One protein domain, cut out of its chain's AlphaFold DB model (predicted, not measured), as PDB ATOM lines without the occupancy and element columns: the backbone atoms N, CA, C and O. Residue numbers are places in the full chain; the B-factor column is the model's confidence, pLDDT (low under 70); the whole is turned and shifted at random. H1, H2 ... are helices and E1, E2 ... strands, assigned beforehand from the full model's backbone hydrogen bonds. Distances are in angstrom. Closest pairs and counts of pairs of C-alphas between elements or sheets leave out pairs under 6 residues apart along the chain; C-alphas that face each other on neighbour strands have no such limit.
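AT A GLANCE: This is residues 38 to 54 and 61 to 122 of the 151 residues of an uncharacterized protein of Trypanosoma cruzi (strain CL Brener) (UniProt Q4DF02). One six-stranded sheet is curled like part of a barrel and folded back on itself, so that E4, E3 and E2 face E6 and E5 across the hinge strand E1, with the short helix H1 at one end. At the other end, the parts of E1 and E2 beside the cut, residues 49 to 53 and 61 to 64, reach past the rest and lengthen the outline. The printed part has 79 residues, with six named strands and then one named helix, in the order E1 E2 E3 E4 E5 E6 H1, and its class is mostly strand. The sheet order is E4 E3 E2 E1 E6 E5, all antiparallel. The whole is compact, with a radius of gyration of the C-alphas of 12.2 A, and only just elongated, spanning 39 by 26 by 18 A.

IN THESE COORDINATES: E1, residues 41 to 53, begins at C-alpha 41 (-6.654, 27.632, 13.117), bends by 89 degrees at residue 49 and measures 27.5 A. E2, residues 61 to 74, is the longest strand, 36.8 A from C-alpha 61 (-32.067, 38.456, 5.452) to C-alpha 74. E3, residues 77 to 84, measures 21.1 A, and E4, residues 87 to 93, 17.8 A. E5 holds residues 98 to 101 and E6 residues 109 to 112. H1, residues 116 to 120, ends at C-alpha 120 (-5.274, 30.924, 22.088).

HOW THE PARTS SIT: The sheet is strongly twisted, with E4 and E5 as edge strands. E2 is staggered: it pairs with E1 over residues 61 to 71, where N 45 and O 67 are 2.8 A apart, and with E3 over residues 71 to 74, where N 74 and O 77 are 2.9 A apart. E2, E3 and E4 form a meander, each strand the antiparallel neighbour of the one before; between E3 and E4, N 82 and O 89 are within hydrogen-bond range at 2.9 A. On the other side of E1, N 112 and O 46 are 2.8 A apart between E6 and E1, and N 99 and O 111 are 2.8 A apart in the hairpin of E5 and E6. Between the two leaves of this folded sheet, the closest C-alphas of E3 and E5 are those of Val 82 and Trp 101, 5.8 A apart. H1 is on the sheet at a height of 7.7 A, only just over none of its strands: 2 of its C-alphas fall on E3 and 2 on E2. Its closest C-alphas to E3 are those of His 116 and Val 78, 5.9 A. Every O i to N i+4 pair in H1 is within hydrogen-bond range.

THE WHOLE: The two C-alphas farthest apart are those of Thr 61 and Ser 75, 39.3 A. Residues 55 to 60 are not printed, and C-alphas 54 and 61 are 7.2 A apart across the cut. Of the links printed whole, none is long. The mean pLDDT of the printed part is 71.6, with 27 residues under 70: 38 to 42, 48 to 54, 61 to 65, 102 to 109 and 121 to 122.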
ATOM      1  N   ASP A  38       1.678  28.785  15.570       57.54
ATOM      2  CA  ASP A  38       2.151  29.599  14.448       57.54
ATOM      3  C   ASP A  38       1.348  29.317  13.158       57.54
ATOM      4  O   ASP A  38       1.260  30.170  12.266       57.54
ATOM      5  N   GLU A  39       0.721  28.137  13.086       57.68
ATOM      6  CA  GLU A  39      -0.190  27.732  12.016       57.68
ATOM      7  C   GLU A  39      -1.622  28.236  12.268       57.68
ATOM      8  O   GLU A  39      -2.114  28.192  13.404       57.68
ATOM      9  N   PRO A  40      -2.318  28.714  11.222       58.64
ATOM     10  CA  PRO A  40      -3.658  29.257  11.357       58.64
ATOM     11  C   PRO A  40      -4.668  28.168  11.740       58.64
ATOM     12  O   PRO A  40      -4.766  27.134  11.088       58.64
ATOM     13  N   SER A  41      -5.468  28.428  12.773       63.80
ATOM     14  CA  SER A  41      -6.654  27.632  13.117       63.80
ATOM     15  C   SER A  41      -7.923  28.426  12.821       63.80
ATOM     16  O   SER A  41      -7.910  29.652  12.888       63.80
ATOM     17  N   LEU A  42      -9.026  27.750  12.499       68.10
ATOM     18  CA  LEU A  42     -10.320  28.404  12.279       68.10
ATOM     19  C   LEU A  42     -11.027  28.665  13.606       68.10
ATOM     20  O   LEU A  42     -11.181  27.759  14.420       68.10
ATOM     21  N   TRP A  43     -11.499  29.893  13.777       72.75
ATOM     22  CA  TRP A  43     -12.178  30.371  14.975       72.75
ATOM     23  C   TRP A  43     -13.452  31.121  14.624       72.75
ATOM     24  O   TRP A  43     -13.494  31.861  13.643       72.75
ATOM     25  N   CYS A  44     -14.475  30.971  15.461       74.10
ATOM     26  CA  CYS A  44     -15.673  31.799  15.403       74.10
ATOM     27  C   CYS A  44     -15.375  33.161  16.033       74.10
ATOM     28  O   CYS A  44     -15.146  33.250  17.239       74.10
ATOM     29  N   LEU A  45     -15.385  34.211  15.222       74.89
ATOM     30  CA  LEU A  45     -15.307  35.595  15.672       74.89
ATOM     31  C   LEU A  45     -16.673  36.249  15.566       74.89
ATOM     32  O   LEU A  45     -17.407  36.015  14.607       74.89
ATOM     33  N   ASP A  46     -16.987  37.114  16.522       80.25
ATOM     34  CA  ASP A  46     -18.172  37.950  16.415       80.25
ATOM     35  C   ASP A  46     -17.996  38.948  15.277       80.25
ATOM     36  O   ASP A  46     -16.907  39.480  15.046       80.25
ATOM     37  N   THR A  47     -19.082  39.232  14.578       74.29
ATOM     38  CA  THR A  47     -19.108  40.225  13.515       74.29
ATOM     39  C   THR A  47     -20.108  41.316  13.829       74.29
ATOM     40  O   THR A  47     -21.131  41.098  14.479       74.29
ATOM     41  N   LEU A  48     -19.841  42.521  13.323       69.88
ATOM     42  CA  LEU A  48     -20.912  43.506  13.236       69.88
ATOM     43  C   LEU A  48     -21.962  42.962  12.277       69.88
ATOM     44  O   LEU A  48     -21.623  42.540  11.174       69.88
ATOM     45  N   SER A  49     -23.216  42.964  12.717       62.75
ATOM     46  CA  SER A  49     -24.323  42.452  11.924       62.75
ATOM     47  C   SER A  49     -24.396  43.205  10.595       62.75
ATOM     48  O   SER A  49     -24.703  44.398  10.553       62.75
ATOM     49  N   THR A  50     -24.055  42.518   9.510       55.45
ATOM     50  CA  THR A  50     -24.252  43.002   8.150       55.45
ATOM     51  C   THR A  50     -25.462  42.279   7.583       55.45
ATOM     52  O   THR A  50     -25.520  41.049   7.595       55.45
ATOM     53  N   ASN A  51     -26.442  43.040   7.086       55.59
ATOM     54  CA  ASN A  51     -27.517  42.475   6.274       55.59
ATOM     55  C   ASN A  51     -26.873  41.851   5.036       55.59
ATOM     56  O   ASN A  51     -26.502  42.564   4.103       55.59
ATOM     57  N   THR A  52     -26.695  40.535   5.058       51.44
ATOM     58  CA  THR A  52     -26.203  39.789   3.908       51.44
ATOM     59  C   THR A  52     -27.398  39.065   3.323       51.44
ATOM     60  O   THR A  52     -27.921  38.126   3.913       51.44
ATOM     61  N   THR A  53     -27.872  39.563   2.188       52.29
ATOM     62  CA  THR A  53     -28.873  38.875   1.377       52.29
ATOM     63  C   THR A  53     -28.186  37.681   0.720       52.29
ATOM     64  O   THR A  53     -27.229  37.877  -0.037       52.29
ATOM     65  N   ASP A  54     -28.623  36.458   1.024       52.90
ATOM     66  CA  ASP A  54     -28.155  35.288   0.282       52.90
ATOM     67  C   ASP A  54     -28.598  35.446  -1.180       52.90
ATOM     68  O   ASP A  54     -29.749  35.757  -1.478       52.90
ATOM     69  N   THR A  61     -33.159  37.656   4.887       51.03
ATOM     70  CA  THR A  61     -32.067  38.456   5.452       51.03
ATOM     71  C   THR A  61     -31.478  37.716   6.646       51.03
ATOM     72  O   THR A  61     -31.972  37.826   7.768       51.03
ATOM     73  N   ASN A  62     -30.402  36.972   6.414       52.08
ATOM     74  CA  ASN A  62     -29.687  36.296   7.485       52.08
ATOM     75  C   ASN A  62     -28.744  37.285   8.186       52.08
ATOM     76  O   ASN A  62     -27.740  37.736   7.629       52.08
ATOM     77  N   LEU A  63     -29.080  37.645   9.428       55.46
ATOM     78  CA  LEU A  63     -28.193  38.410  10.302       55.46
ATOM     79  C   LEU A  63     -27.093  37.475  10.809       55.46
ATOM     80  O   LEU A  63     -27.267  36.787  11.812       55.46
ATOM     81  N   SER A  64     -25.943  37.461  10.137       60.61
ATOM     82  CA  SER A  64     -24.769  36.777  10.680       60.61
ATOM     83  C   SER A  64     -24.094  37.679  11.711       60.61
ATOM     84  O   SER A  64     -23.552  38.735  11.375       60.61
ATOM     85  N   ALA A  65     -24.156  37.281  12.980       69.91
ATOM     86  CA  ALA A  65     -23.425  37.923  14.077       69.91
ATOM     87  C   ALA A  65     -22.070  37.249  14.356       69.91
ATOM     88  O   ALA A  65     -21.349  37.676  15.253       69.91
ATOM     89  N   VAL A  66     -21.745  36.186  13.617       71.44
ATOM     90  CA  VAL A  66     -20.522  35.395  13.769       71.44
ATOM     91  C   VAL A  66     -19.959  35.076  12.387       71.44
ATOM     92  O   VAL A  66     -20.713  34.897  11.427       71.44
ATOM     93  N   ALA A  67     -18.639  34.970  12.281       71.10
ATOM     94  CA  ALA A  67     -17.963  34.429  11.115       71.10
ATOM     95  C   ALA A  67     -16.760  33.565  11.502       71.10
ATOM     96  O   ALA A  67     -16.125  33.784  12.532       71.10
ATOM     97  N   HIS A  68     -16.434  32.592  10.652       72.11
ATOM     98  CA  HIS A  68     -15.241  31.766  10.816       72.11
ATOM     99  C   HIS A  68     -14.038  32.461  10.191       72.11
ATOM    100  O   HIS A  68     -14.049  32.748   8.996       72.11
ATOM    101  N   ALA A  69     -12.988  32.684  10.971       73.51
ATOM    102  CA  ALA A  69     -11.759  33.282  10.488       73.51
ATOM    103  C   ALA A  69     -10.536  32.471  10.907       73.51
ATOM    104  O   ALA A  69     -10.519  31.843  11.964       73.51
ATOM    105  N   ALA A  70      -9.501  32.501  10.072       76.69
ATOM    106  CA  ALA A  70      -8.216  31.914  10.403       76.69
ATOM    107  C   ALA A  70      -7.448  32.844  11.357       76.69
ATOM    108  O   ALA A  70      -7.238  34.023  11.065       76.69
ATOM    109  N   LEU A  71      -7.036  32.309  12.505       77.55
ATOM    110  CA  LEU A  71      -6.276  33.007  13.539       77.55
ATOM    111  C   LEU A  71      -4.967  32.274  13.828       77.55
ATOM    112  O   LEU A  71      -4.930  31.046  13.861       77.55
ATOM    113  N   ARG A  72      -3.910  33.041  14.095       78.05
ATOM    114  CA  ARG A  72      -2.606  32.559  14.572       78.05
ATOM    115  C   ARG A  72      -2.309  33.161  15.931       78.05
ATOM    116  O   ARG A  72      -2.626  34.329  16.165       78.05
ATOM    117  N   CYS A  73      -1.653  32.406  16.796       79.32
ATOM    118  CA  CYS A  73      -1.253  32.896  18.108       79.32
ATOM    119  C   CYS A  73       0.260  32.926  18.192       79.32
ATOM    120  O   CYS A  73       0.922  31.910  18.371       79.32
ATOM    121  N   LEU A  74       0.802  34.133  18.052       77.90
ATOM    122  CA  LEU A  74       2.232  34.375  18.092       77.90
ATOM    123  C   LEU A  74       2.581  34.929  19.473       77.90
ATOM    124  O   LEU A  74       2.347  36.104  19.768       77.90
ATOM    125  N   SER A  75       3.157  34.078  20.326       79.55
ATOM    126  CA  SER A  75       3.508  34.399  21.716       79.55
ATOM    127  C   SER A  75       2.293  34.816  22.564       79.55
ATOM    128  O   SER A  75       1.592  33.950  23.070       79.55
ATOM    129  N   MET A  76       2.037  36.118  22.720       79.17
ATOM    130  CA  MET A  76       0.889  36.675  23.455       79.17
ATOM    131  C   MET A  76      -0.010  37.542  22.559       79.17
ATOM    132  O   MET A  76      -0.792  38.350  23.054       79.17
ATOM    133  N   GLN A  77       0.136  37.431  21.237       81.51
ATOM    134  CA  GLN A  77      -0.610  38.229  20.268       81.51
ATOM    135  C   GLN A  77      -1.411  37.338  19.325       81.51
ATOM    136  O   GLN A  77      -0.875  36.422  18.702       81.51
ATOM    137  N   VAL A  78      -2.690  37.671  19.170       84.43
ATOM    138  CA  VAL A  78      -3.567  37.071  18.165       84.43
ATOM    139  C   VAL A  78      -3.339  37.785  16.840       84.43
ATOM    140  O   VAL A  78      -3.319  39.015  16.784       84.43
ATOM    141  N   HIS A  79      -3.175  37.026  15.766       85.15
ATOM    142  CA  HIS A  79      -3.121  37.541  14.407       85.15
ATOM    143  C   HIS A  79      -4.283  36.977  13.606       85.15
ATOM    144  O   HIS A  79      -4.496  35.769  13.586       85.15
ATOM    145  N   LEU A  80      -5.014  37.862  12.938       83.87
ATOM    146  CA  LEU A  80      -6.102  37.512  12.042       83.87
ATOM    147  C   LEU A  80      -5.581  37.414  10.617       83.87
ATOM    148  O   LEU A  80      -4.933  38.335  10.117       83.87
ATOM    149  N   GLU A  81      -5.884  36.303   9.961       79.44
ATOM    150  CA  GLU A  81      -5.629  36.138   8.543       79.44
ATOM    151  C   GLU A  81      -6.717  36.867   7.747       79.44
ATOM    152  O   GLU A  81      -7.909  36.561   7.831       79.44
ATOM    153  N   VAL A  82      -6.302  37.879   6.990       79.18
ATOM    154  CA  VAL A  82      -7.179  38.674   6.131       79.18
ATOM    155  C   VAL A  82      -6.728  38.546   4.687       79.18
ATOM    156  O   VAL A  82      -5.540  38.669   4.378       79.18
ATOM    157  N   THR A  83      -7.696  38.352   3.797       73.87
ATOM    158  CA  THR A  83      -7.451  38.339   2.356       73.87
ATOM    159  C   THR A  83      -7.842  39.689   1.773       73.87
ATOM    160  O   THR A  83      -9.012  40.071   1.792       73.87
ATOM    161  N   GLU A  84      -6.871  40.419   1.229       70.30
ATOM    162  CA  GLU A  84      -7.094  41.682   0.527       70.30
ATOM    163  C   GLU A  84      -6.619  41.533  -0.922       70.30
ATOM    164  O   GLU A  84      -5.454  41.254  -1.174       70.30
ATOM    165  N   LYS A  85      -7.523  41.699  -1.899       70.51
ATOM    166  CA  LYS A  85      -7.210  41.618  -3.346       70.51
ATOM    167  C   LYS A  85      -6.513  40.317  -3.798       70.51
ATOM    168  O   LYS A  85      -5.868  40.303  -4.838       70.51
ATOM    169  N   GLY A  86      -6.703  39.224  -3.061       72.85
ATOM    170  CA  GLY A  86      -6.091  37.922  -3.350       72.85
ATOM    171  C   GLY A  86      -4.796  37.655  -2.583       72.85
ATOM    172  O   GLY A  86      -4.356  36.510  -2.566       72.85
ATOM    173  N   ASP A  87      -4.248  38.658  -1.894       73.56
ATOM    174  CA  ASP A  87      -3.104  38.485  -1.006       73.56
ATOM    175  C   ASP A  87      -3.580  38.183   0.413       73.56
ATOM    176  O   ASP A  87      -4.394  38.906   0.997       73.56
ATOM    177  N   VAL A  88      -3.048  37.100   0.969       76.23
ATOM    178  CA  VAL A  88      -3.280  36.691   2.351       76.23
ATOM    179  C   VAL A  88      -2.229  37.356   3.232       76.23
ATOM    180  O   VAL A  88      -1.029  37.181   3.020       76.23
ATOM    181  N   ARG A  89      -2.665  38.113   4.243       81.84
ATOM    182  CA  ARG A  89      -1.773  38.689   5.256       81.84
ATOM    183  C   ARG A  89      -2.295  38.426   6.659       81.84
ATOM    184  O   ARG A  89      -3.497  38.396   6.893       81.84
ATOM    185  N   CYS A  90      -1.374  38.311   7.607       82.35
ATOM    186  CA  CYS A  90      -1.694  38.262   9.026       82.35
ATOM    187  C   CYS A  90      -1.622  39.674   9.611       82.35
ATOM    188  O   CYS A  90      -0.589  40.336   9.497       82.35
ATOM    189  N   VAL A  91      -2.705  40.138  10.228       87.40
ATOM    190  CA  VAL A  91      -2.772  41.441  10.903       87.40
ATOM    191  C   VAL A  91      -2.928  41.247  12.411       87.40
ATOM    192  O   VAL A  91      -3.638  40.332  12.825       87.40
ATOM    193  N   PRO A  92      -2.290  42.078  13.252       88.44
ATOM    194  CA  PRO A  92      -2.468  41.991  14.697       88.44
ATOM    195  C   PRO A  92      -3.929  42.270  15.073       88.44
ATOM    196  O   PRO A  92      -4.521  43.260  14.641       88.44
ATOM    197  N   CYS A  93      -4.497  41.393  15.894       86.59
ATOM    198  CA  CYS A  93      -5.887  41.409  16.335       86.59
ATOM    199  C   CYS A  93      -5.902  41.688  17.844       86.59
ATOM    200  O   CYS A  93      -5.686  40.797  18.661       86.59
ATOM    201  N   THR A  94      -6.062  42.958  18.220       87.80
ATOM    202  CA  THR A  94      -6.111  43.378  19.635       87.80
ATOM    203  C   THR A  94      -7.533  43.248  20.162       87.80
ATOM    204  O   THR A  94      -8.459  43.561  19.424       87.80
ATOM    205  N   ASP A  95      -7.729  42.820  21.410       88.64
ATOM    206  CA  ASP A  95      -9.068  42.646  21.995       88.64
ATOM    207  C   ASP A  95      -9.980  43.869  21.771       88.64
ATOM    208  O   ASP A  95      -9.571  45.019  21.953       88.64
ATOM    209  N   GLY A  96     -11.204  43.616  21.302       86.46
ATOM    210  CA  GLY A  96     -12.194  44.640  20.956       86.46
ATOM    211  C   GLY A  96     -11.932  45.398  19.648       86.46
ATOM    212  O   GLY A  96     -12.805  46.145  19.197       86.46
ATOM    213  N   ALA A  97     -10.776  45.216  19.001       87.22
ATOM    214  CA  ALA A  97     -10.518  45.810  17.695       87.22
ATOM    215  C   ALA A  97     -11.478  45.236  16.651       87.22
ATOM    216  O   ALA A  97     -11.755  44.039  16.612       87.22
ATOM    217  N   THR A  98     -11.979  46.109  15.786       85.94
ATOM    218  CA  THR A  98     -12.844  45.728  14.675       85.94
ATOM    219  C   THR A  98     -12.024  45.770  13.392       85.94
ATOM    220  O   THR A  98     -11.531  46.833  13.014       85.94
ATOM    221  N   ILE A  99     -11.859  44.625  12.733       82.45
ATOM    222  CA  ILE A  99     -11.067  44.499  11.509       82.45
ATOM    223  C   ILE A  99     -12.005  44.263  10.333       82.45
ATOM    224  O   ILE A  99     -12.714  43.257  10.276       82.45
ATOM    225  N   ALA A 100     -11.986  45.192   9.379       77.94
ATOM    226  CA  ALA A 100     -12.645  45.002   8.098       77.94
ATOM    227  C   ALA A 100     -11.906  43.916   7.309       77.94
ATOM    228  O   ALA A 100     -10.688  43.975   7.133       77.94
ATOM    229  N   TRP A 101     -12.645  42.928   6.827       70.46
ATOM    230  CA  TRP A 101     -12.096  41.787   6.108       70.46
ATOM    231  C   TRP A 101     -13.037  41.397   4.966       70.46
ATOM    232  O   TRP A 101     -14.251  41.597   5.029       70.46
ATOM    233  N   ALA A 102     -12.452  40.894   3.882       60.46
ATOM    234  CA  ALA A 102     -13.158  40.520   2.658       60.46
ATOM    235  C   ALA A 102     -12.940  39.036   2.334       60.46
ATOM    236  O   ALA A 102     -12.765  38.655   1.174       60.46
ATOM    237  N   THR A 103     -12.891  38.196   3.368       53.04
ATOM    238  CA  THR A 103     -12.552  36.785   3.212       53.04
ATOM    239  C   THR A 103     -13.804  35.981   2.876       53.04
ATOM    240  O   THR A 103     -14.698  35.823   3.702       53.04
ATOM    241  N   ARG A 104     -13.860  35.452   1.648       46.35
ATOM    242  CA  ARG A 104     -14.872  34.460   1.251       46.35
ATOM    243  C   ARG A 104     -14.739  33.187   2.111       46.35
ATOM    244  O   ARG A 104     -13.610  32.850   2.463       46.35
ATOM    245  N   PRO A 105     -15.835  32.458   2.396       44.71
ATOM    246  CA  PRO A 105     -17.179  32.602   1.820       44.71
ATOM    247  C   PRO A 105     -18.006  33.746   2.420       44.71
ATOM    248  O   PRO A 105     -19.018  34.128   1.837       44.71
ATOM    249  N   CYS A 106     -17.569  34.341   3.530       47.86
ATOM    250  CA  CYS A 106     -18.282  35.441   4.161       47.86
ATOM    251  C   CYS A 106     -18.226  36.693   3.270       47.86
ATOM    252  O   CYS A 106     -17.155  37.175   2.890       47.86
ATOM    253  N   ALA A 107     -19.397  37.218   2.896       48.19
ATOM    254  CA  ALA A 107     -19.483  38.531   2.270       48.19
ATOM    255  C   ALA A 107     -18.790  39.546   3.191       48.19
ATOM    256  O   ALA A 107     -18.896  39.435   4.412       48.19
ATOM    257  N   GLY A 108     -18.034  40.477   2.602       59.50
ATOM    258  CA  GLY A 108     -17.182  41.399   3.350       59.50
ATOM    259  C   GLY A 108     -17.880  41.981   4.580       59.50
ATOM    260  O   GLY A 108     -19.054  42.349   4.536       59.50
ATOM    261  N   GLY A 109     -17.151  42.040   5.684       67.76
ATOM    262  CA  GLY A 109     -17.709  42.413   6.972       67.76
ATOM    263  C   GLY A 109     -16.639  42.919   7.915       67.76
ATOM    264  O   GLY A 109     -15.549  43.319   7.503       67.76
ATOM    265  N   ASN A 110     -16.965  42.892   9.200       74.44
ATOM    266  CA  ASN A 110     -16.078  43.314  10.266       74.44
ATOM    267  C   ASN A 110     -15.976  42.186  11.286       74.44
ATOM    268  O   ASN A 110     -17.011  41.783  11.806       74.44
ATOM    269  N   ALA A 111     -14.770  41.706  11.570       77.95
ATOM    270  CA  ALA A 111     -14.513  40.765  12.652       77.95
ATOM    271  C   ALA A 111     -14.121  41.528  13.923       77.95
ATOM    272  O   ALA A 111     -13.319  42.463  13.866       77.95
ATOM    273  N   ILE A 112     -14.687  41.139  15.060       84.01
ATOM    274  CA  ILE A 112     -14.355  41.673  16.378       84.01
ATOM    275  C   ILE A 112     -13.315  40.747  16.998       84.01
ATOM    276  O   ILE A 112     -13.572  39.578  17.279       84.01
ATOM    277  N   CYS A 113     -12.121  41.285  17.204       86.32
ATOM    278  CA  CYS A 113     -11.025  40.592  17.852       86.32
ATOM    279  C   CYS A 113     -11.361  40.267  19.307       86.32
ATOM    280  O   CYS A 113     -11.919  41.094  20.032       86.32
ATOM    281  N   ARG A 114     -10.958  39.073  19.738       85.25
ATOM    282  CA  ARG A 114     -11.063  38.618  21.123       85.25
ATOM    283  C   ARG A 114      -9.685  38.496  21.750       85.25
ATOM    284  O   ARG A 114      -8.690  38.285  21.057       85.25
ATOM    285  N   ASP A 115      -9.653  38.633  23.068       83.53
ATOM    286  CA  ASP A 115      -8.462  38.435  23.881       83.53
ATOM    287  C   ASP A 115      -7.752  37.097  23.592       83.53
ATOM    288  O   ASP A 115      -8.370  36.067  23.305       83.53
ATOM    289  N   HIS A 116      -6.427  37.113  23.740       81.26
ATOM    290  CA  HIS A 116      -5.557  35.958  23.572       81.26
ATOM    291  C   HIS A 116      -5.990  34.766  24.433       81.26
ATOM    292  O   HIS A 116      -5.885  33.628  23.982       81.26
ATOM    293  N   ALA A 117      -6.500  34.966  25.653       78.69
ATOM    294  CA  ALA A 117      -6.954  33.837  26.459       78.69
ATOM    295  C   ALA A 117      -8.201  33.157  25.868       78.69
ATOM    296  O   ALA A 117      -8.333  31.936  25.934       78.69
ATOM    297  N   GLN A 118      -9.084  33.927  25.233       77.46
ATOM    298  CA  GLN A 118     -10.299  33.401  24.609       77.46
ATOM    299  C   GLN A 118     -10.015  32.673  23.292       77.46
ATOM    300  O   GLN A 118     -10.718  31.725  22.967       77.46
ATOM    301  N   VAL A 119      -8.988  33.091  22.548       75.43
ATOM    302  CA  VAL A 119      -8.657  32.505  21.237       75.43
ATOM    303  C   VAL A 119      -7.548  31.457  21.332       75.43
ATOM    304  O   VAL A 119      -7.615  30.408  20.716       75.43
ATOM    305  N   CYS A 120      -6.500  31.722  22.101       73.60
ATOM    306  CA  CYS A 120      -5.274  30.924  22.088       73.60
ATOM    307  C   CYS A 120      -5.130  30.018  23.313       73.60
ATOM    308  O   CYS A 120      -4.302  29.112  23.317       73.60
ATOM    309  N   THR A 121      -5.901  30.267  24.380       65.86
ATOM    310  CA  THR A 121      -5.798  29.514  25.648       65.86
ATOM    311  C   THR A 121      -6.942  28.529  25.854       65.86
ATOM    312  O   THR A 121      -6.918  27.782  26.833       65.86
ATOM    313  N   ILE A 122      -7.904  28.427  24.926       55.42
ATOM    314  CA  ILE A 122      -8.853  27.305  24.919       55.42
ATOM    315  C   ILE A 122      -8.092  26.048  24.470       55.42
ATOM    316  O   ILE A 122      -8.210  25.542  23.359       55.42
TER     317      ILE A 122